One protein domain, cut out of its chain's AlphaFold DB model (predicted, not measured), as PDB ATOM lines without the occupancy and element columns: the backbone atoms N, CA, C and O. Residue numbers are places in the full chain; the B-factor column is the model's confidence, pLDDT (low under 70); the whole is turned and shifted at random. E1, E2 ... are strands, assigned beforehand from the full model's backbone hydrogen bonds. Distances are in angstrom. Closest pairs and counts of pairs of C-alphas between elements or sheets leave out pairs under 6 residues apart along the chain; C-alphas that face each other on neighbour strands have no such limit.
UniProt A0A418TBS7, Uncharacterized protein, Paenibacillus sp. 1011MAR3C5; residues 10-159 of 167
ATOM      1  N   THR A  10      60.479  -5.285 -96.786       97.94
ATOM      2  CA  THR A  10      61.761  -5.550 -97.450       97.94
ATOM      3  C   THR A  10      62.053  -4.556 -98.571       97.94
ATOM      4  O   THR A  10      61.148  -3.992 -99.194       97.94
ATOM      5  N   ILE A  11      63.338  -4.330 -98.847       98.25
ATOM      6  CA  ILE A  11      63.782  -3.637-100.065       98.25
ATOM      7  C   ILE A  11      64.068  -4.647-101.175       98.25
ATOM      8  O   ILE A  11      64.474  -5.780-100.916       98.25
ATOM      9  N   THR A  12      63.906  -4.226-102.426       98.44
ATOM     10  CA  THR A  12      64.323  -5.011-103.585       98.44
ATOM     11  C   THR A  12      65.843  -5.194-103.520       98.44
ATOM     12  O   THR A  12      66.564  -4.196-103.399       98.44
ATOM     13  N   PRO A  13      66.365  -6.433-103.584       98.19
ATOM     14  CA  PRO A  13      67.804  -6.652-103.593       98.19
ATOM     15  C   PRO A  13      68.462  -5.910-104.756       98.19
ATOM     16  O   PRO A  13      67.964  -5.944-105.881       98.19
ATOM     17  N   VAL A  14      69.593  -5.259-104.496       98.44
ATOM     18  CA  VAL A  14      70.346  -4.512-105.513       98.44
ATOM     19  C   VAL A  14      71.829  -4.811-105.393       98.44
ATOM     20  O   VAL A  14      72.320  -5.084-104.303       98.44
ATOM     21  N   ILE A  15      72.557  -4.766-106.505       98.31
ATOM     22  CA  ILE A  15      73.999  -5.012-106.524       98.31
ATOM     23  C   ILE A  15      74.732  -3.696-106.776       98.31
ATOM     24  O   ILE A  15      74.496  -3.034-107.787       98.31
ATOM     25  N   LYS A  16      75.664  -3.339-105.885       97.88
ATOM     26  CA  LYS A  16      76.709  -2.354-106.183       97.88
ATOM     27  C   LYS A  16      77.840  -3.060-106.933       97.88
ATOM     28  O   LYS A  16      78.511  -3.888-106.317       97.88
ATOM     29  N   PRO A  17      78.075  -2.778-108.224       97.56
ATOM     30  CA  PRO A  17      79.149  -3.431-108.964       97.56
ATOM     31  C   PRO A  17      80.523  -3.017-108.420       97.56
ATOM     32  O   PRO A  17      80.675  -1.915-107.890       97.56
ATOM     33  N   ASN A  18      81.520  -3.892-108.587       96.25
ATOM     34  CA  ASN A  18      82.931  -3.627-108.273       96.25
ATOM     35  C   ASN A  18      83.162  -3.095-106.848       96.25
ATOM     36  O   ASN A  18      83.970  -2.193-106.635       96.25
ATOM     37  N   HIS A  19      82.414  -3.617-105.872       97.44
ATOM     38  CA  HIS A  19      82.551  -3.191-104.482       97.44
ATOM     39  C   HIS A  19      83.701  -3.904-103.780       97.44
ATOM     40  O   HIS A  19      84.425  -3.273-103.016       97.44
ATOM     41  N   VAL A  20      83.852  -5.203-104.041       97.81
ATOM     42  CA  VAL A  20      84.869  -6.050-103.425       97.81
ATOM     43  C   VAL A  20      85.954  -6.338-104.443       97.81
ATOM     44  O   VAL A  20      85.661  -6.798-105.540       97.81
ATOM     45  N   THR A  21      87.203  -6.083-104.083       97.88
ATOM     46  CA  THR A  21      88.400  -6.342-104.887       97.88
ATOM     47  C   THR A  21      89.294  -7.352-104.188       97.88
ATOM     48  O   THR A  21      89.315  -7.395-102.958       97.88
ATOM     49  N   TYR A  22      90.053  -8.125-104.951       97.88
ATOM     50  CA  TYR A  22      91.007  -9.101-104.434       97.88
ATOM     51  C   TYR A  22      92.162  -9.300-105.417       97.88
ATOM     52  O   TYR A  22      92.035  -9.038-106.615       97.88
ATOM     53  N   ASP A  23      93.284  -9.788-104.908       98.12
ATOM     54  CA  ASP A  23      94.434 -10.199-105.705       98.12
ATOM     55  C   ASP A  23      94.346 -11.692-106.022       98.12
ATOM     56  O   ASP A  23      93.826 -12.475-105.227       98.12
ATOM     57  N   ILE A  24      94.855 -12.082-107.188       98.25
ATOM     58  CA  ILE A  24      94.947 -13.475-107.620       98.25
ATOM     59  C   ILE A  24      96.418 -13.868-107.577       98.25
ATOM     60  O   ILE A  24      97.249 -13.237-108.236       98.25
ATOM     61  N   GLU A  25      96.726 -14.908-106.814       98.19
ATOM     62  CA  GLU A  25      98.045 -15.531-106.780       98.19
ATOM     63  C   GLU A  25      97.971 -16.933-107.377       98.19
ATOM     64  O   GLU A  25      97.004 -17.660-107.148       98.19
ATOM     65  N   GLU A  26      98.996 -17.333-108.123       97.75
ATOM     66  CA  GLU A  26      99.151 -18.705-108.612       97.75
ATOM     67  C   GLU A  26     100.424 -19.327-108.038       97.75
ATOM     68  O   GLU A  26     101.430 -18.641-107.829       97.75
ATOM     69  N   TYR A  27     100.360 -20.626-107.736       96.50
ATOM     70  CA  TYR A  27     101.520 -21.380-107.275       96.50
ATOM     71  C   TYR A  27     102.315 -21.835-108.489       96.50
ATOM     72  O   TYR A  27     101.875 -22.709-109.238       96.50
ATOM     73  N   GLN A  28     103.472 -21.222-108.693       95.50
ATOM     74  CA  GLN A  28     104.301 -21.457-109.866       95.50
ATOM     75  C   GLN A  28     105.778 -21.475-109.498       95.50
ATOM     76  O   GLN A  28     106.171 -21.119-108.384       95.50
ATOM     77  N   GLU A  29     106.594 -21.918-110.449       94.94
ATOM     78  CA  GLU A  29     108.041 -21.888-110.317       94.94
ATOM     79  C   GLU A  29     108.506 -20.430-110.195       94.94
ATOM     80  O   GLU A  29     108.332 -19.620-111.105       94.94
ATOM     81  N   THR A  30     109.065 -20.083-109.038       94.25
ATOM     82  CA  THR A  30     109.664 -18.770-108.776       94.25
ATOM     83  C   THR A  30     111.125 -18.735-109.187       94.25
ATOM     84  O   THR A  30     111.665 -17.661-109.450       94.25
ATOM     85  N   ARG A  31     111.769 -19.905-109.239       92.88
ATOM     86  CA  ARG A  31     113.158 -20.046-109.659       92.88
ATOM     87  C   ARG A  31     113.369 -21.383-110.369       92.88
ATOM     88  O   ARG A  31     113.117 -22.417-109.749       92.88
ATOM     89  N   PRO A  32     113.881 -21.386-111.612       92.62
ATOM     90  CA  PRO A  32     114.182 -22.624-112.304       92.62
ATOM     91  C   PRO A  32     115.346 -23.357-111.657       92.62
ATOM     92  O   PRO A  32     116.258 -22.755-111.081       92.62
ATOM     93  N   ARG A  33     115.328 -24.679-111.815       93.25
ATOM     94  CA  ARG A  33     116.469 -25.534-111.498       93.25
ATOM     95  C   ARG A  33     117.683 -25.057-112.298       93.25
ATOM     96  O   ARG A  33     117.595 -24.900-113.515       93.25
ATOM     97  N   TYR A  34     118.824 -24.883-111.640       92.25
ATOM     98  CA  TYR A  34     120.067 -24.487-112.302       92.25
ATOM     99  C   TYR A  34     121.261 -25.260-111.740       92.25
ATOM    100  O   TYR A  34     121.204 -25.823-110.645       92.25
ATOM    101  N   CYS A  35     122.330 -25.320-112.529       92.69
ATOM    102  CA  CYS A  35     123.579 -25.938-112.114       92.69
ATOM    103  C   CYS A  35     124.394 -24.932-111.295       92.69
ATOM    104  O   CYS A  35     124.749 -23.878-111.821       92.69
ATOM    105  N   ALA A  36     124.656 -25.228-110.022       92.81
ATOM    106  CA  ALA A  36     125.501 -24.383-109.178       92.81
ATOM    107  C   ALA A  36     126.994 -24.663-109.393       92.81
ATOM    108  O   ALA A  36     127.799 -23.741-109.282       92.81
ATOM    109  N   GLU A  37     127.347 -25.900-109.754       92.88
ATOM    110  CA  GLU A  37     128.729 -26.322-109.978       92.88
ATOM    111  C   GLU A  37     128.829 -27.223-111.220       92.88
ATOM    112  O   GLU A  37     128.199 -28.283-111.277       92.88
ATOM    113  N   GLN A  38     129.602 -26.800-112.227       92.69
ATOM    114  CA  GLN A  38     129.913 -27.593-113.425       92.69
ATOM    115  C   GLN A  38     131.218 -28.371-113.249       92.69
ATOM    116  O   GLN A  38     132.146 -27.901-112.595       92.69
ATOM    117  N   ASP A  39     131.295 -29.544-113.876       91.25
ATOM    118  CA  ASP A  39     132.503 -30.364-113.908       91.25
ATOM    119  C   ASP A  39     133.574 -29.679-114.787       91.25
ATOM    120  O   ASP A  39     133.338 -29.469-115.983       91.25
ATOM    121  N   PRO A  40     134.745 -29.301-114.235       88.44
ATOM    122  CA  PRO A  40     135.769 -28.564-114.976       88.44
ATOM    123  C   PRO A  40     136.426 -29.394-116.088       88.44
ATOM    124  O   PRO A  40     137.010 -28.821-117.009       88.44
ATOM    125  N   GLU A  41     136.333 -30.724-116.025       91.88
ATOM    126  CA  GLU A  41     136.872 -31.634-117.041       91.88
ATOM    127  C   GLU A  41     135.809 -32.040-118.076       91.88
ATOM    128  O   GLU A  41     136.147 -32.492-119.172       91.88
ATOM    129  N   GLN A  42     134.523 -31.868-117.753       89.19
ATOM    130  CA  GLN A  42     133.384 -32.207-118.609       89.19
ATOM    131  C   GLN A  42     132.345 -31.071-118.582       89.19
ATOM    132  O   GLN A  42     131.381 -31.152-117.823       89.19
ATOM    133  N   PRO A  43     132.477 -30.032-119.429       80.44
ATOM    134  CA  PRO A  43     131.649 -28.820-119.345       80.44
ATOM    135  C   PRO A  43     130.134 -29.063-119.501       80.44
ATOM    136  O   PRO A  43     129.325 -28.258-119.039       80.44
ATOM    137  N   ASP A  44     129.734 -30.194-120.089       86.69
ATOM    138  CA  ASP A  44     128.330 -30.592-120.247       86.69
ATOM    139  C   ASP A  44     127.740 -31.301-119.010       86.69
ATOM    140  O   ASP A  44     126.549 -31.623-118.972       86.69
ATOM    141  N   LYS A  45     128.551 -31.564-117.979       92.00
ATOM    142  CA  LYS A  45     128.156 -32.307-116.781       92.00
ATOM    143  C   LYS A  45     128.049 -31.377-115.576       92.00
ATOM    144  O   LYS A  45     128.987 -30.679-115.204       92.00
ATOM    145  N   CYS A  46     126.887 -31.402-114.934       91.94
ATOM    146  CA  CYS A  46     126.644 -30.668-113.697       91.94
ATOM    147  C   CYS A  46     126.952 -31.542-112.473       91.94
ATOM    148  O   CYS A  46     126.453 -32.668-112.389       91.94
ATOM    149  N   LEU A  47     127.742 -31.018-111.535       92.50
ATOM    150  CA  LEU A  47     128.107 -31.671-110.274       92.50
ATOM    151  C   LEU A  47     127.064 -31.416-109.181       92.50
ATOM    152  O   LEU A  47     126.680 -32.351-108.478       92.50
ATOM    153  N   GLU A  48     126.544 -30.190-109.094       94.12
ATOM    154  CA  GLU A  48     125.536 -29.808-108.103       94.12
ATOM    155  C   GLU A  48     124.352 -29.085-108.751       94.12
ATOM    156  O   GLU A  48     124.471 -27.993-109.314       94.12
ATOM    157  N   TRP A  49     123.173 -29.694-108.635       93.38
ATOM    158  CA  TRP A  49     121.922 -29.102-109.086       93.38
ATOM    159  C   TRP A  49     121.179 -28.458-107.926       93.38
ATOM    160  O   TRP A  49     120.757 -29.150-107.000       93.38
ATOM    161  N   VAL A  50     120.897 -27.164-108.048       93.94
ATOM    162  CA  VAL A  50     119.966 -26.487-107.146       93.94
ATOM    163  C   VAL A  50     118.548 -26.738-107.658       93.94
ATOM    164  O   VAL A  50     118.283 -26.458-108.833       93.94
ATOM    165  N   PRO A  51     117.645 -27.314-106.839       93.25
ATOM    166  CA  PRO A  51     116.285 -27.623-107.260       93.25
ATOM    167  C   PRO A  51     115.507 -26.351-107.608       93.25
ATOM    168  O   PRO A  51     115.838 -25.257-107.153       93.25
ATOM    169  N   ALA A  52     114.457 -26.509-108.411       94.06
ATOM    170  CA  ALA A  52     113.527 -25.420-108.666       94.06
ATOM    171  C   ALA A  52     112.812 -25.007-107.368       94.06
ATOM    172  O   ALA A  52     112.467 -25.856-106.540       94.06
ATOM    173  N   GLU A  53     112.570 -23.710-107.211       95.44
ATOM    174  CA  GLU A  53     111.804 -23.154-106.097       95.44
ATOM    175  C   GLU A  53     110.407 -22.774-106.590       95.44
ATOM    176  O   GLU A  53     110.250 -22.239-107.690       95.44
ATOM    177  N   TYR A  54     109.395 -23.044-105.767       95.06
ATOM    178  CA  TYR A  54     107.998 -22.749-106.067       95.06
ATOM    179  C   TYR A  54     107.407 -21.853-104.987       95.06
ATOM    180  O   TYR A  54     107.631 -22.060-103.790       95.06
ATOM    181  N   GLY A  55     106.593 -20.894-105.408       96.06
ATOM    182  CA  GLY A  55     105.984 -19.921-104.516       96.06
ATOM    183  C   GLY A  55     104.678 -19.370-105.066       96.06
ATOM    184  O   GLY A  55     104.341 -19.543-106.236       96.06
ATOM    185  N   TRP A  56     103.934 -18.705-104.186       97.25
ATOM    186  CA  TRP A  56     102.761 -17.935-104.574       97.25
ATOM    187  C   TRP A  56     103.216 -16.626-105.204       97.25
ATOM    188  O   TRP A  56     103.939 -15.849-104.582       97.25
ATOM    189  N   VAL A  57     102.805 -16.402-106.446       96.62
ATOM    190  CA  VAL A  57     103.128 -15.186-107.188       96.62
ATOM    191  C   VAL A  57     101.832 -14.517-107.592       96.62
ATOM    192  O   VAL A  57     100.939 -15.165-108.134       96.62
ATOM    193  N   LYS A  58     101.733 -13.207-107.364       96.44
ATOM    194  CA  LYS A  58     100.609 -12.410-107.850       96.44
ATOM    195  C   LYS A  58     100.585 -12.424-109.377       96.44
ATOM    196  O   LYS A  58     101.487 -11.889-110.016       96.44
ATOM    197  N   THR A  59      99.535 -12.996-109.948       97.12
ATOM    198  CA  THR A  59      99.318 -13.080-111.400       97.12
ATOM    199  C   THR A  59      98.216 -12.144-111.878       97.12
ATOM    200  O   THR A  59      98.144 -11.837-113.066       97.12
ATOM    201  N   GLY A  60      97.376 -11.638-110.972       97.12
ATOM    202  CA  GLY A  60      96.329 -10.699-111.347       97.12
ATOM    203  C   GLY A  60      95.548 -10.118-110.178       97.12
ATOM    204  O   GLY A  60      95.954 -10.178-109.017       97.12
ATOM    205  N   SER A  61      94.404  -9.541-110.522       97.19
ATOM    206  CA  SER A  61      93.415  -8.999-109.592       97.19
ATOM    207  C   SER A  61      92.012  -9.253-110.129       97.19
ATOM    208  O   SER A  61      91.816  -9.313-111.344       97.19
ATOM    209  N   GLY A  62      91.032  -9.356-109.238       96.88
ATOM    210  CA  GLY A  62      89.622  -9.477-109.584       96.88
ATOM    211  C   GLY A  62      88.740  -8.575-108.729       96.88
ATOM    212  O   GLY A  62      89.179  -7.979-107.742       96.88
ATOM    213  N   SER A  63      87.477  -8.471-109.127       97.56
ATOM    214  CA  SER A  63      86.461  -7.754-108.368       97.56
ATOM    215  C   SER A  63      85.091  -8.401-108.503       97.56
ATOM    216  O   SER A  63      84.776  -9.010-109.523       97.56
ATOM    217  N   THR A  64      84.257  -8.220-107.487       97.69
ATOM    218  CA  THR A  64      82.858  -8.642-107.471       97.69
ATOM    219  C   THR A  64      81.956  -7.559-106.873       97.69
ATOM    220  O   THR A  64      82.420  -6.570-106.290       97.69
ATOM    221  N   GLY A  65      80.650  -7.690-107.088       97.94
ATOM    222  CA  GLY A  65      79.657  -6.765-106.567       97.94
ATOM    223  C   GLY A  65      79.353  -6.992-105.088       97.94
ATOM    224  O   GLY A  65      79.741  -7.994-104.493       97.94
ATOM    225  N   ALA A  66      78.618  -6.055-104.500       98.31
ATOM    226  CA  ALA A  66      77.982  -6.209-103.199       98.31
ATOM    227  C   ALA A  66      76.468  -6.231-103.379       98.31
ATOM    228  O   ALA A  66      75.870  -5.213-103.734       98.31
ATOM    229  N   LYS A  67      75.856  -7.390-103.146       98.50
ATOM    230  CA  LYS A  67      74.406  -7.549-103.107       98.50
ATOM    231  C   LYS A  67      73.893  -7.066-101.770       98.50
ATOM    232  O   LYS A  67      74.234  -7.635-100.739       98.50
ATOM    233  N   ILE A  68      73.079  -6.028-101.818       98.62
ATOM    234  CA  ILE A  68      72.496  -5.352-100.674       98.62
ATOM    235  C   ILE A  68      71.075  -5.871-100.497       98.62
ATOM    236  O   ILE A  68      70.278  -5.881-101.439       98.62
ATOM    237  N   THR A  69      70.764  -6.282 -99.277       98.44
ATOM    238  CA  THR A  69      69.423  -6.660 -98.830       98.44
ATOM    239  C   THR A  69      69.110  -5.930 -97.538       98.44
ATOM    240  O   THR A  69      70.020  -5.525 -96.821       98.44
ATOM    241  N   GLY A  70      67.837  -5.761 -97.211       98.06
ATOM    242  CA  GLY A  70      67.479  -5.065 -95.987       98.06
ATOM    243  C   GLY A  70      65.986  -4.919 -95.790       98.06
ATOM    244  O   GLY A  70      65.177  -5.362 -96.612       98.06
ATOM    245  N   SER A  71      65.641  -4.275 -94.685       98.06
ATOM    246  CA  SER A  71      64.263  -3.991 -94.313       98.06
ATOM    247  C   SER A  71      64.091  -2.566 -93.800       98.06
ATOM    248  O   SER A  71      65.015  -1.934 -93.292       98.06
ATOM    249  N   VAL A  72      62.885  -2.041 -93.955       97.81
ATOM    250  CA  VAL A  72      62.465  -0.726 -93.489       97.81
ATOM    251  C   VAL A  72      62.405  -0.712 -91.964       97.81
ATOM    252  O   VAL A  72      61.782  -1.575 -91.343       97.81
ATOM    253  N   SER A  73      62.999   0.311 -91.355       97.00
ATOM    254  CA  SER A  73      62.979   0.546 -89.915       97.00
ATOM    255  C   SER A  73      62.314   1.876 -89.585       97.00
ATOM    256  O   SER A  73      62.925   2.941 -89.614       97.00
ATOM    257  N   CYS A  74      61.034   1.795 -89.217       93.69
ATOM    258  CA  CYS A  74      60.276   2.899 -88.633       93.69
ATOM    259  C   CYS A  74      59.816   2.538 -87.200       93.69
ATOM    260  O   CYS A  74      58.723   2.003 -86.999       93.69
ATOM    261  N   PRO A  75      60.647   2.764 -86.163       90.25
ATOM    262  CA  PRO A  75      60.330   2.360 -84.787       90.25
ATOM    263  C   PRO A  75      59.175   3.163 -84.166       90.25
ATOM    264  O   PRO A  75      58.519   2.688 -83.239       90.25
ATOM    265  N   ALA A  76      58.872   4.348 -84.702       90.50
ATOM    266  CA  ALA A  76      57.732   5.156 -84.293       90.50
ATOM    267  C   ALA A  76      57.023   5.758 -85.510       90.50
ATOM    268  O   ALA A  76      57.661   6.271 -86.426       90.50
ATOM    269  N   SER A  77      55.691   5.727 -85.501       92.31
ATOM    270  CA  SER A  77      54.856   6.363 -86.517       92.31
ATOM    271  C   SER A  77      53.508   6.761 -85.919       92.31
ATOM    272  O   SER A  77      52.995   6.088 -85.024       92.31
ATOM    273  N   LYS A  78      52.921   7.861 -86.410       91.00
ATOM    274  CA  LYS A  78      51.567   8.292 -86.009       91.00
ATOM    275  C   LYS A  78      50.467   7.453 -86.664       91.00
ATOM    276  O   LYS A  78      49.320   7.532 -86.242       91.00
ATOM    277  N   LEU A  79      50.811   6.672 -87.687       91.81
ATOM    278  CA  LEU A  79      49.896   5.784 -88.386       91.81
ATOM    279  C   LEU A  79      50.383   4.345 -88.235       91.81
ATOM    280  O   LEU A  79      51.557   4.048 -88.463       91.81
ATOM    281  N   LYS A  80      49.464   3.453 -87.864       92.38
ATOM    282  CA  LYS A  80      49.725   2.018 -87.754       92.38
ATOM    283  C   LYS A  80      48.731   1.222 -88.585       92.38
ATOM    284  O   LYS A  80      47.551   1.560 -88.630       92.38
ATOM    285  N   ILE A  81      49.199   0.129 -89.176       90.25
ATOM    286  CA  ILE A  81      48.381  -0.855 -89.887       90.25
ATOM    287  C   ILE A  81      48.627  -2.198 -89.230       90.25
ATOM    288  O   ILE A  81      49.750  -2.693 -89.240       90.25
ATOM    289  N   GLN A  82      47.582  -2.782 -88.640       88.94
ATOM    290  CA  GLN A  82      47.691  -4.064 -87.930       88.94
ATOM    291  C   GLN A  82      48.846  -4.060 -86.914       88.94
ATOM    292  O   GLN A  82      49.664  -4.971 -86.884       88.94
ATOM    293  N   SER A  83      48.928  -2.985 -86.125       89.19
ATOM    294  CA  SER A  83      49.968  -2.740 -85.113       89.19
ATOM    295  C   SER A  83      51.379  -2.440 -85.638       89.19
ATOM    296  O   SER A  83      52.226  -2.060 -84.832       89.19
ATOM    297  N   ASN A  84      51.623  -2.491 -86.951       93.50
ATOM    298  CA  ASN A  84      52.897  -2.090 -87.546       93.50
ATOM    299  C   ASN A  84      52.899  -0.610 -87.914       93.50
ATOM    300  O   ASN A  84      51.936  -0.100 -88.484       93.50
ATOM    301  N   ASN A  85      53.993   0.080 -87.608       95.81
ATOM    302  CA  ASN A  85      54.184   1.478 -87.974       95.81
ATOM    303  C   ASN A  85      54.263   1.631 -89.497       95.81
ATOM    304  O   ASN A  85      54.967   0.865 -90.151       95.81
ATOM    305  N   VAL A  86      53.567   2.628 -90.046       95.19
ATOM    306  CA  VAL A  86      53.691   3.006 -91.461       95.19
ATOM    307  C   VAL A  86      54.935   3.852 -91.647       95.19
ATOM    308  O   VAL A  86      55.133   4.821 -90.908       95.19
ATOM    309  N   ALA A  87      55.749   3.482 -92.630       95.94
ATOM    310  CA  ALA A  87      56.955   4.200 -92.990       95.94
ATOM    311  C   ALA A  87      56.655   5.423 -93.864       95.94
ATOM    312  O   ALA A  87      55.660   5.488 -94.592       95.94
ATOM    313  N   LYS A  88      57.553   6.399 -93.810       95.56
ATOM    314  CA  LYS A  88      57.498   7.631 -94.599       95.56
ATOM    315  C   LYS A  88      58.864   7.951 -95.198       95.56
ATOM    316  O   LYS A  88      59.887   7.410 -94.785       95.56
ATOM    317  N   VAL A  89      58.884   8.863 -96.164       96.00
ATOM    318  CA  VAL A  89      60.133   9.426 -96.691       96.00
ATOM    319  C   VAL A  89      60.937  10.052 -95.548       96.00
ATOM    320  O   VAL A  89      60.388  10.798 -94.729       96.00
ATOM    321  N   GLY A  90      62.231   9.736 -95.508       95.56
ATOM    322  CA  GLY A  90      63.156  10.096 -94.435       95.56
ATOM    323  C   GLY A  90      63.345   9.018 -93.362       95.56
ATOM    324  O   GLY A  90      64.280   9.141 -92.577       95.56
ATOM    325  N   ASP A  91      62.518   7.967 -93.330       97.00
ATOM    326  CA  ASP A  91      62.792   6.805 -92.479       97.00
ATOM    327  C   ASP A  91      63.958   5.973 -93.047       97.00
ATOM    328  O   ASP A  91      64.325   6.075 -94.226       97.00
ATOM    329  N   PHE A  92      64.545   5.130 -92.198       97.69
ATOM    330  CA  PHE A  92      65.746   4.364 -92.519       97.69
ATOM    331  C   PHE A  92      65.436   2.933 -92.952       97.69
ATOM    332  O   PHE A  92      64.376   2.375 -92.659       97.69
ATOM    333  N   THR A  93      66.414   2.306 -93.594       98.25
ATOM    334  CA  THR A  93      66.477   0.857 -93.814       98.25
ATOM    335  C   THR A  93      67.649   0.280 -93.029       98.25
ATOM    336  O   THR A  93      68.678   0.934 -92.878       98.25
ATOM    337  N   ILE A  94      67.499  -0.932 -92.500       98.38
ATOM    338  CA  ILE A  94      68.597  -1.714 -91.927       98.38
ATOM    339  C   ILE A  94      69.041  -2.696 -92.995       98.38
ATOM    340  O   ILE A  94      68.250  -3.520 -93.456       98.38
ATOM    341  N   GLU A  95      70.290  -2.571 -93.415       98.56
ATOM    342  CA  GLU A  95      70.809  -3.241 -94.594       98.56
ATOM    343  C   GLU A  95      72.039  -4.067 -94.262       98.56
ATOM    344  O   GLU A  95      72.847  -3.722 -93.399       98.56
ATOM    345  N   THR A  96      72.189  -5.145 -95.013       98.19
ATOM    346  CA  THR A  96      73.372  -5.990 -95.049       98.19
ATOM    347  C   THR A  96      73.817  -6.118 -96.496       98.19
ATOM    348  O   THR A  96      73.006  -5.990 -97.421       98.19
ATOM    349  N   TRP A  97      75.102  -6.364 -96.719       98.25
ATOM    350  CA  TRP A  97      75.595  -6.722 -98.038       98.25
ATOM    351  C   TRP A  97      76.467  -7.962 -97.986       98.25
ATOM    352  O   TRP A  97      77.159  -8.189 -97.000       98.25
ATOM    353  N   VAL A  98      76.454  -8.735 -99.070       97.75
ATOM    354  CA  VAL A  98      77.343  -9.881 -99.306       97.75
ATOM    355  C   VAL A  98      77.959  -9.789-100.699       97.75
ATOM    356  O   VAL A  98      77.382  -9.163-101.590       97.75
ATOM    357  N   ALA A  99      79.140 -10.377-100.893       97.75
ATOM    358  CA  ALA A  99      79.774 -10.435-102.208       97.75
ATOM    359  C   ALA A  99      78.905 -11.245-103.189       97.75
ATOM    360  O   ALA A  99      78.535 -12.375-102.875       97.75
ATOM    361  N   GLU A 100      78.588 -10.674-104.353       97.31
ATOM    362  CA  GLU A 100      77.790 -11.326-105.398       97.31
ATOM    363  C   GLU A 100      78.321 -10.956-106.800       97.31
ATOM    364  O   GLU A 100      78.277  -9.776-107.175       97.31
ATOM    365  N   PRO A 101      78.773 -11.939-107.602       96.38
ATOM    366  CA  PRO A 101      78.988 -13.344-107.232       96.38
ATOM    367  C   PRO A 101      79.939 -13.523-106.029       96.38
ATOM    368  O   PRO A 101      80.741 -12.625-105.752       96.38
ATOM    369  N   PRO A 102      79.883 -14.652-105.303       96.12
ATOM    370  CA  PRO A 102      80.830 -14.910-104.225       96.12
ATOM    371  C   PRO A 102      82.270 -14.912-104.756       96.12
ATOM    372  O   PRO A 102      82.524 -15.296-105.901       96.12
ATOM    373  N   ILE A 103      83.217 -14.490-103.915       95.00
ATOM    374  CA  ILE A 103      84.647 -14.596-104.231       95.00
ATOM    375  C   ILE A 103      84.970 -16.087-104.414       95.00
ATOM    376  O   ILE A 103      84.508 -16.893-103.599       95.00
ATOM    377  N   PRO A 104      85.723 -16.478-105.455       95.19
ATOM    378  CA  PRO A 104      86.059 -17.881-105.647       95.19
ATOM    379  C   PRO A 104      86.889 -18.433-104.481       95.19
ATOM    380  O   PRO A 104      87.632 -17.702-103.828       95.19
ATOM    381  N   SER A 105      86.781 -19.736-104.240       95.31
ATOM    382  CA  SER A 105      87.577 -20.415-103.218       95.31
ATOM    383  C   SER A 105      89.003 -20.686-103.696       95.31
ATOM    384  O   SER A 105      89.226 -20.989-104.871       95.31
ATOM    385  N   ASP A 106      89.947 -20.649-102.758       96.81
ATOM    386  CA  ASP A 106      91.330 -21.062-102.990       96.81
ATOM    387  C   ASP A 106      91.418 -22.534-103.425       96.81
ATOM    388  O   ASP A 106      90.637 -23.393-103.001       96.81
ATOM    389  N   THR A 107      92.415 -22.836-104.251       96.38
ATOM    390  CA  THR A 107      92.800 -24.187-104.670       96.38
ATOM    391  C   THR A 107      94.276 -24.440-104.348       96.38
ATOM    392  O   THR A 107      94.980 -23.574-103.828       96.38
ATOM    393  N   SER A 108      94.786 -25.632-104.676       95.19
ATOM    394  CA  SER A 108      96.211 -25.952-104.520       95.19
ATOM    395  C   SER A 108      97.138 -25.107-105.401       95.19
ATOM    396  O   SER A 108      98.321 -25.008-105.094       95.19
ATOM    397  N   SER A 109      96.622 -24.499-106.475       95.25
ATOM    398  CA  SER A 109      97.411 -23.739-107.452       95.25
ATOM    399  C   SER A 109      96.956 -22.294-107.649       95.25
ATOM    400  O   SER A 109      97.622 -21.559-108.371       95.25
ATOM    401  N   LYS A 110      95.855 -21.863-107.017       97.50
ATOM    402  CA  LYS A 110      95.331 -20.494-107.114       97.50
ATOM    403  C   LYS A 110      94.787 -20.004-105.773       97.50
ATOM    404  O   LYS A 110      94.034 -20.726-105.129       97.50
ATOM    405  N   LYS A 111      95.122 -18.775-105.386       97.81
ATOM    406  CA  LYS A 111      94.609 -18.105-104.184       97.81
ATOM    407  C   LYS A 111      94.008 -16.745-104.499       97.81
ATOM    408  O   LYS A 111      94.463 -16.057-105.412       97.81
ATOM    409  N   TYR A 112      93.024 -16.355-103.698       97.50
ATOM    410  CA  TYR A 112      92.339 -15.070-103.767       97.50
ATOM    411  C   TYR A 112      92.573 -14.308-102.463       97.50
ATOM    412  O   TYR A 112      91.904 -14.522-101.453       97.50
ATOM    413  N   VAL A 113      93.567 -13.423-102.471       97.00
ATOM    414  CA  VAL A 113      94.086 -12.765-101.264       97.00
ATOM    415  C   VAL A 113      93.786 -11.269-101.268       97.00
ATOM    416  O   VAL A 113      93.247 -10.723-102.230       97.00
ATOM    417  N   ASN A 114      94.121 -10.581-100.173       96.12
ATOM    418  CA  ASN A 114      93.952  -9.129-100.035       96.12
ATOM    419  C   ASN A 114      92.521  -8.634-100.322       96.12
ATOM    420  O   ASN A 114      92.333  -7.522-100.817       96.12
ATOM    421  N   VAL A 115      91.514  -9.451 -99.994       97.12
ATOM    422  CA  VAL A 115      90.098  -9.141-100.218       97.12
ATOM    423  C   VAL A 115      89.693  -7.876 -99.457       97.12
ATOM    424  O   VAL A 115      89.846  -7.800 -98.237       97.12
ATOM    425  N   LYS A 116      89.143  -6.886-100.168       96.06
ATOM    426  CA  LYS A 116      88.699  -5.604 -99.601       96.06
ATOM    427  C   LYS A 116      87.441  -5.073-100.301       96.06
ATOM    428  O   LYS A 116      87.443  -5.024-101.526       96.06
ATOM    429  N   PRO A 117      86.422  -4.590 -99.568       95.12
ATOM    430  CA  PRO A 117      86.233  -4.759 -98.130       95.12
ATOM    431  C   PRO A 117      85.868  -6.215 -97.784       95.12
ATOM    432  O   PRO A 117      85.202  -6.898 -98.559       95.12
ATOM    433  N   PHE A 118      86.312  -6.682 -96.617       90.50
ATOM    434  CA  PHE A 118      85.953  -7.978 -96.031       90.50
ATOM    435  C   PHE A 118      86.110  -7.892 -94.500       90.50
ATOM    436  O   PHE A 118      87.069  -7.256 -94.053       90.50
ATOM    437  N   PRO A 119      85.229  -8.497 -93.678       91.75
ATOM    438  CA  PRO A 119      84.065  -9.321 -94.032       91.75
ATOM    439  C   PRO A 119      82.902  -8.525 -94.669       91.75
ATOM    440  O   PRO A 119      82.962  -7.293 -94.721       91.75
ATOM    441  N   PRO A 120      81.852  -9.216 -95.165       92.81
ATOM    442  CA  PRO A 120      80.552  -8.615 -95.476       92.81
ATOM    443  C   PRO A 120      80.070  -7.663 -94.373       92.81
ATOM    444  O   PRO A 120      80.387  -7.857 -93.197       92.81
ATOM    445  N   GLY A 121      79.316  -6.627 -94.742       94.88
ATOM    446  CA  GLY A 121      79.022  -5.506 -93.849       94.88
ATOM    447  C   GLY A 121      77.541  -5.198 -93.685       94.88
ATOM    448  O   GLY A 121      76.685  -5.692 -94.417       94.88
ATOM    449  N   ASN A 122      77.266  -4.328 -92.716       97.25
ATOM    450  CA  ASN A 122      75.939  -3.809 -92.411       97.25
ATOM    451  C   ASN A 122      75.946  -2.283 -92.524       97.25
ATOM    452  O   ASN A 122      76.988  -1.646 -92.354       97.25
ATOM    453  N   GLY A 123      74.780  -1.690 -92.740       97.12
ATOM    454  CA  GLY A 123      74.632  -0.243 -92.745       97.12
ATOM    455  C   GLY A 123      73.181   0.203 -92.727       97.12
ATOM    456  O   GLY A 123      72.258  -0.603 -92.605       97.12
ATOM    457  N   GLN A 124      72.996   1.517 -92.825       98.06
ATOM    458  CA  GLN A 124      71.678   2.132 -92.890       98.06
ATOM    459  C   GLN A 124      71.498   2.874 -94.208       98.06
ATOM    460  O   GLN A 124      72.310   3.731 -94.557       98.06
ATOM    461  N   GLY A 125      70.442   2.525 -94.934       98.06
ATOM    462  CA  GLY A 125      69.960   3.306 -96.065       98.06
ATOM    463  C   GLY A 125      68.858   4.267 -95.631       98.06
ATOM    464  O   GLY A 125      68.504   4.371 -94.453       98.06
ATOM    465  N   THR A 126      68.309   5.013 -96.581       98.19
ATOM    466  CA  THR A 126      67.245   5.994 -96.336       98.19
ATOM    467  C   THR A 126      66.197   5.918 -97.435       98.19
ATOM    468  O   THR A 126      66.533   5.813 -98.616       98.19
ATOM    469  N   ILE A 127      64.919   6.005 -97.063       97.69
ATOM    470  CA  ILE A 127      63.819   6.164 -98.016       97.69
ATOM    471  C   ILE A 127      63.854   7.602 -98.536       97.69
ATOM    472  O   ILE A 127      63.552   8.544 -97.800       97.69
ATOM    473  N   THR A 128      64.224   7.777 -99.800       96.81
ATOM    474  CA  THR A 128      64.487   9.091-100.407       96.81
ATOM    475  C   THR A 128      63.358   9.594-101.294       96.81
ATOM    476  O   THR A 128      63.270  10.793-101.539       96.81
ATOM    477  N   GLY A 129      62.465   8.713-101.742       91.69
ATOM    478  CA  GLY A 129      61.380   9.092-102.641       91.69
ATOM    479  C   GLY A 129      60.132   8.259-102.425       91.69
ATOM    480  O   GLY A 129      60.198   7.114-101.991       91.69
ATOM    481  N   SER A 130      58.986   8.840-102.761       90.19
ATOM    482  CA  SER A 130      57.690   8.175-102.721       90.19
ATOM    483  C   SER A 130      56.968   8.358-104.049       90.19
ATOM    484  O   SER A 130      57.105   9.382-104.715       90.19
ATOM    485  N   ASN A 131      56.196   7.348-104.434       86.62
ATOM    486  CA  ASN A 131      55.396   7.308-105.656       86.62
ATOM    487  C   ASN A 131      53.919   7.686-105.423       86.62
ATOM    488  O   ASN A 131      53.087   7.461-106.300       86.62
ATOM    489  N   ASN A 132      53.572   8.256-104.263       86.62
ATOM    490  CA  ASN A 132      52.212   8.700-103.951       86.62
ATOM    491  C   ASN A 132      52.171  10.125-103.374       86.62
ATOM    492  O   ASN A 132      53.189  10.711-103.006       86.62
ATOM    493  N   LYS A 133      50.955  10.675-103.280       86.19
ATOM    494  CA  LYS A 133      50.677  12.030-102.770       86.19
ATOM    495  C   LYS A 133      50.130  12.051-101.337       86.19
ATOM    496  O   LYS A 133      49.713  13.108-100.875       86.19
ATOM    497  N   ALA A 134      50.068  10.911-100.651       87.25
ATOM    498  CA  ALA A 134      49.586  10.835 -99.279       87.25
ATOM    499  C   ALA A 134      50.702  11.223 -98.303       87.25
ATOM    500  O   ALA A 134      51.853  10.815 -98.458       87.25
ATOM    501  N   TYR A 135      50.356  12.001 -97.278       89.06
ATOM    502  CA  TYR A 135      51.314  12.542 -96.316       89.06
ATOM    503  C   TYR A 135      51.062  12.007 -94.911       89.06
ATOM    504  O   TYR A 135      49.924  11.875 -94.464       89.06
ATOM    505  N   LEU A 136      52.151  11.786 -94.183       86.81
ATOM    506  CA  LEU A 136      52.165  11.467 -92.769       86.81
ATOM    507  C   LEU A 136      53.146  12.390 -92.051       86.81
ATOM    508  O   LEU A 136      54.361  12.240 -92.160       86.81
ATOM    509  N   SER A 137      52.611  13.330 -91.266       81.06
ATOM    510  CA  SER A 137      53.416  14.347 -90.567       81.06
ATOM    511  C   SER A 137      54.382  15.063 -91.521       81.06
ATOM    512  O   SER A 137      55.594  14.955 -91.361       81.06
ATOM    513  N   SER A 138      53.820  15.732 -92.535       87.50
ATOM    514  CA  SER A 138      54.513  16.514 -93.579       87.50
ATOM    515  C   SER A 138      55.469  15.772 -94.525       87.50
ATOM    516  O   SER A 138      55.944  16.392 -95.469       87.50
ATOM    517  N   SER A 139      55.697  14.467 -94.359       92.06
ATOM    518  CA  SER A 139      56.453  13.650 -95.324       92.06
ATOM    519  C   SER A 139      55.530  12.694 -96.071       92.06
ATOM    520  O   SER A 139      54.550  12.220 -95.498       92.06
ATOM    521  N   ASN A 140      55.840  12.366 -97.325       93.88
ATOM    522  CA  ASN A 140      55.068  11.376 -98.075       93.88
ATOM    523  C   ASN A 140      55.145   9.999 -97.407       93.88
ATOM    524  O   ASN A 140      56.206   9.585 -96.933       93.88
ATOM    525  N   ILE A 141      54.028   9.276 -97.405       94.19
ATOM    526  CA  ILE A 141      53.986   7.874 -96.986       94.19
ATOM    527  C   ILE A 141      54.834   7.059 -97.960       94.19
ATOM    528  O   ILE A 141      54.784   7.281 -99.172       94.19
ATOM    529  N   ALA A 142      55.627   6.127 -97.446       94.62
ATOM    530  CA  ALA A 142      56.368   5.194 -98.276       94.62
ATOM    531  C   ALA A 142      55.455   4.024 -98.677       94.62
ATOM    532  O   ALA A 142      54.699   3.496 -97.865       94.62
ATOM    533  N   MET A 143      55.524   3.618 -99.938       94.19
ATOM    534  CA  MET A 143      54.744   2.521-100.521       94.19
ATOM    535  C   MET A 143      55.674   1.550-101.245       94.19
ATOM    536  O   MET A 143      56.824   1.884-101.531       94.19
ATOM    537  N   VAL A 144      55.163   0.381-101.627       95.50
ATOM    538  CA  VAL A 144      55.848  -0.499-102.586       95.50
ATOM    539  C   VAL A 144      56.241   0.303-103.835       95.50
ATOM    540  O   VAL A 144      55.427   1.040-104.401       95.50
ATOM    541  N   GLY A 145      57.507   0.191-104.237       95.38
ATOM    542  CA  GLY A 145      58.106   0.973-105.322       95.38
ATOM    543  C   GLY A 145      58.670   2.340-104.911       95.38
ATOM    544  O   GLY A 145      59.250   3.024-105.750       95.38
ATOM    545  N   SER A 146      58.537   2.756-103.646       96.25
ATOM    546  CA  SER A 146      59.204   3.962-103.129       96.25
ATOM    547  C   SER A 146      60.720   3.801-103.147       96.25
ATOM    548  O   SER A 146      61.228   2.707-102.901       96.25
ATOM    549  N   GLN A 147      61.429   4.886-103.449       97.81
ATOM    550  CA  GLN A 147      62.871   4.888-103.674       97.81
ATOM    551  C   GLN A 147      63.638   4.831-102.350       97.81
ATOM    552  O   GLN A 147      63.322   5.552-101.402       97.81
ATOM    553  N   VAL A 148      64.677   4.002-102.317       98.44
ATOM    554  CA  VAL A 148      65.619   3.853-101.207       98.44
ATOM    555  C   VAL A 148      67.024   4.107-101.730       98.44
ATOM    556  O   VAL A 148      67.431   3.521-102.733       98.44
ATOM    557  N   THR A 149      67.790   4.942-101.041       98.50
ATOM    558  CA  THR A 149      69.241   5.029-101.225       98.50
ATOM    559  C   THR A 149      69.901   4.154-100.170       98.50
ATOM    560  O   THR A 149      69.767   4.415 -98.978       98.50
ATOM    561  N   THR A 150      70.584   3.102-100.614       98.31
ATOM    562  CA  THR A 150      71.263   2.139 -99.735       98.31
ATOM    563  C   THR A 150      72.476   2.756 -99.043       98.31
ATOM    564  O   THR A 150      73.028   3.759 -99.503       98.31
ATOM    565  N   HIS A 151      72.963   2.112 -97.985       97.50
ATOM    566  CA  HIS A 151      74.159   2.529 -97.243       97.50
ATOM    567  C   HIS A 151      75.444   2.548 -98.089       97.50
ATOM    568  O   HIS A 151      76.408   3.223 -97.738       97.50
ATOM    569  N   LEU A 152      75.469   1.838 -99.226       97.44
ATOM    570  CA  LEU A 152      76.574   1.889-100.191       97.44
ATOM    571  C   LEU A 152      76.345   2.899-101.330       97.44
ATOM    572  O   LEU A 152      77.146   2.944-102.269       97.44
ATOM    573  N   GLY A 153      75.282   3.704-101.258       97.00
ATOM    574  CA  GLY A 153      74.973   4.783-102.198       97.00
ATOM    575  C   GLY A 153      74.283   4.342-103.492       97.00
ATOM    576  O   GLY A 153      74.230   5.115-104.443       97.00
ATOM    577  N   VAL A 154      73.761   3.114-103.559       97.56
ATOM    578  CA  VAL A 154      73.014   2.611-104.727       97.56
ATOM    579  C   VAL A 154      71.519   2.771-104.494       97.56
ATOM    580  O   VAL A 154      71.043   2.576-103.377       97.56
ATOM    581  N   THR A 155      70.774   3.124-105.539       97.88
ATOM    582  CA  THR A 155      69.314   3.242-105.466       97.88
ATOM    583  C   THR A 155      68.639   1.881-105.636       97.88
ATOM    584  O   THR A 155      68.987   1.125-106.538       97.88
ATOM    585  N   THR A 156      67.633   1.611-104.810       98.12
ATOM    586  CA  THR A 156      66.680   0.507-104.961       98.12
ATOM    587  C   THR A 156      65.267   0.978-104.599       98.12
ATOM    588  O   THR A 156      65.029   2.176-104.435       98.12
ATOM    589  N   THR A 157      64.315   0.055-104.486       98.06
ATOM    590  CA  THR A 157      62.931   0.330-104.104       98.06
ATOM    591  C   THR A 157      62.462  -0.545-102.954       98.06
ATOM    592  O   THR A 157      63.027  -1.602-102.695       98.06
ATOM    593  N   ILE A 158      61.387  -0.142-102.282       97.44
ATOM    594  CA  ILE A 158      60.664  -1.013-101.347       97.44
ATOM    595  C   ILE A 158      59.950  -2.119-102.139       97.44
ATOM    596  O   ILE A 158      59.194  -1.815-103.064       97.44
ATOM    597  N   ALA A 159      60.188  -3.381-101.782       96.75
ATOM    598  CA  ALA A 159      59.679  -4.550-102.501       96.75
ATOM    599  C   ALA A 159      58.284  -4.984-102.041       96.75
ATOM    600  O   ALA A 159      57.489  -5.448-102.857       96.75
TER     601      ALA A 159
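What this domain is: This is residues 10 to 159 of the 167 residues of an uncharacterized protein of Paenibacillus sp. 1011MAR3C5 (UniProt A0A418TBS7). Look first for one long, strongly twisted sheet whose long strands E1 and E4 run side by side along a rod; at one end of the rod the sheet curls like part of a barrel, where E5, E7, E8 and E9 lie, and at the other end it narrows to the thin two-stranded hairpin E2 and E3. Two long stretches with no named element, residues 74 to 91 and 130 to 146, lie at the barrel-like end. The printed part has 150 residues with no named helix and nine named strands, E1 to E9 in chain order, class all strand. The large sheet runs E6, E1, E4, E5, E7, E8, E9, antiparallel throughout, and E2 and E3 make a second antiparallel sheet. The whole is extended, with a radius of gyration of the C-alphas of 28.0 A and spans of 99 by 23 by 17 A.

Where its parts are: Find C-alpha 14 at (70.346, -4.512, -105.513); from there E1, residues 14 to 31, runs 45.7 A. E4, residues 53 to 73, is the longest strand at 56.6 A, ends at C-alpha 73 at (62.979, 0.546, -89.915), and bends by 56 degrees at residue 60. E5 is residues 92 to 100, 23.6 A; E7 is residues 122 to 129, 22.0 A; E6 is residues 110 to 116, 17.9 A. E8 is residues 147 to 149 and E9 residues 155 to 157, ending at (62.931, 0.330, -104.104). E2 is residues 34 to 38 and E3 residues 46 to 50.

How they stand to each other: Start with E1 and E4, antiparallel at 167 degrees, where N 22 and O 62 are 2.9 A apart, within hydrogen-bond range. On the other side of E1 from E4 is the edge strand E6, with N 111 and O 25 at 2.8 A. The hairpin E4 and E5 has N 96 and O 69 at 2.8 A. E5 and E7 have N 95 and O 123 at 2.9 A; the pairing of E7 is staggered, with E5 over residues 122 to 126 and with E8 over residues 126 to 129. E7, E8 and E9 form a meander, each strand the antiparallel neighbour of the one before; N 126 and O 149 are 2.9 A apart, and N 148 and O 156 2.8 A. This is a folded sheet, bent back on itself: E6, E1, E4 and E5 face E8 and E9, with E7 as the hinge. The closest C-alphas of E1 and E9, Val 14 and Thr 156, are 6.2 A apart. E1 runs on into E2, and E3 into E4, each at 15 degrees; in the hairpin E2 and E3, N 36 and O 48 are 2.9 A apart.

The domain as a whole: The two C-alphas farthest apart, those of Glu 41 and Lys 78, are 99.2 A from each other. The links E4 to E5 and E7 to E8 are long. The printed part has no cut, its mean pLDDT is 95.0, and no printed residue is under 70.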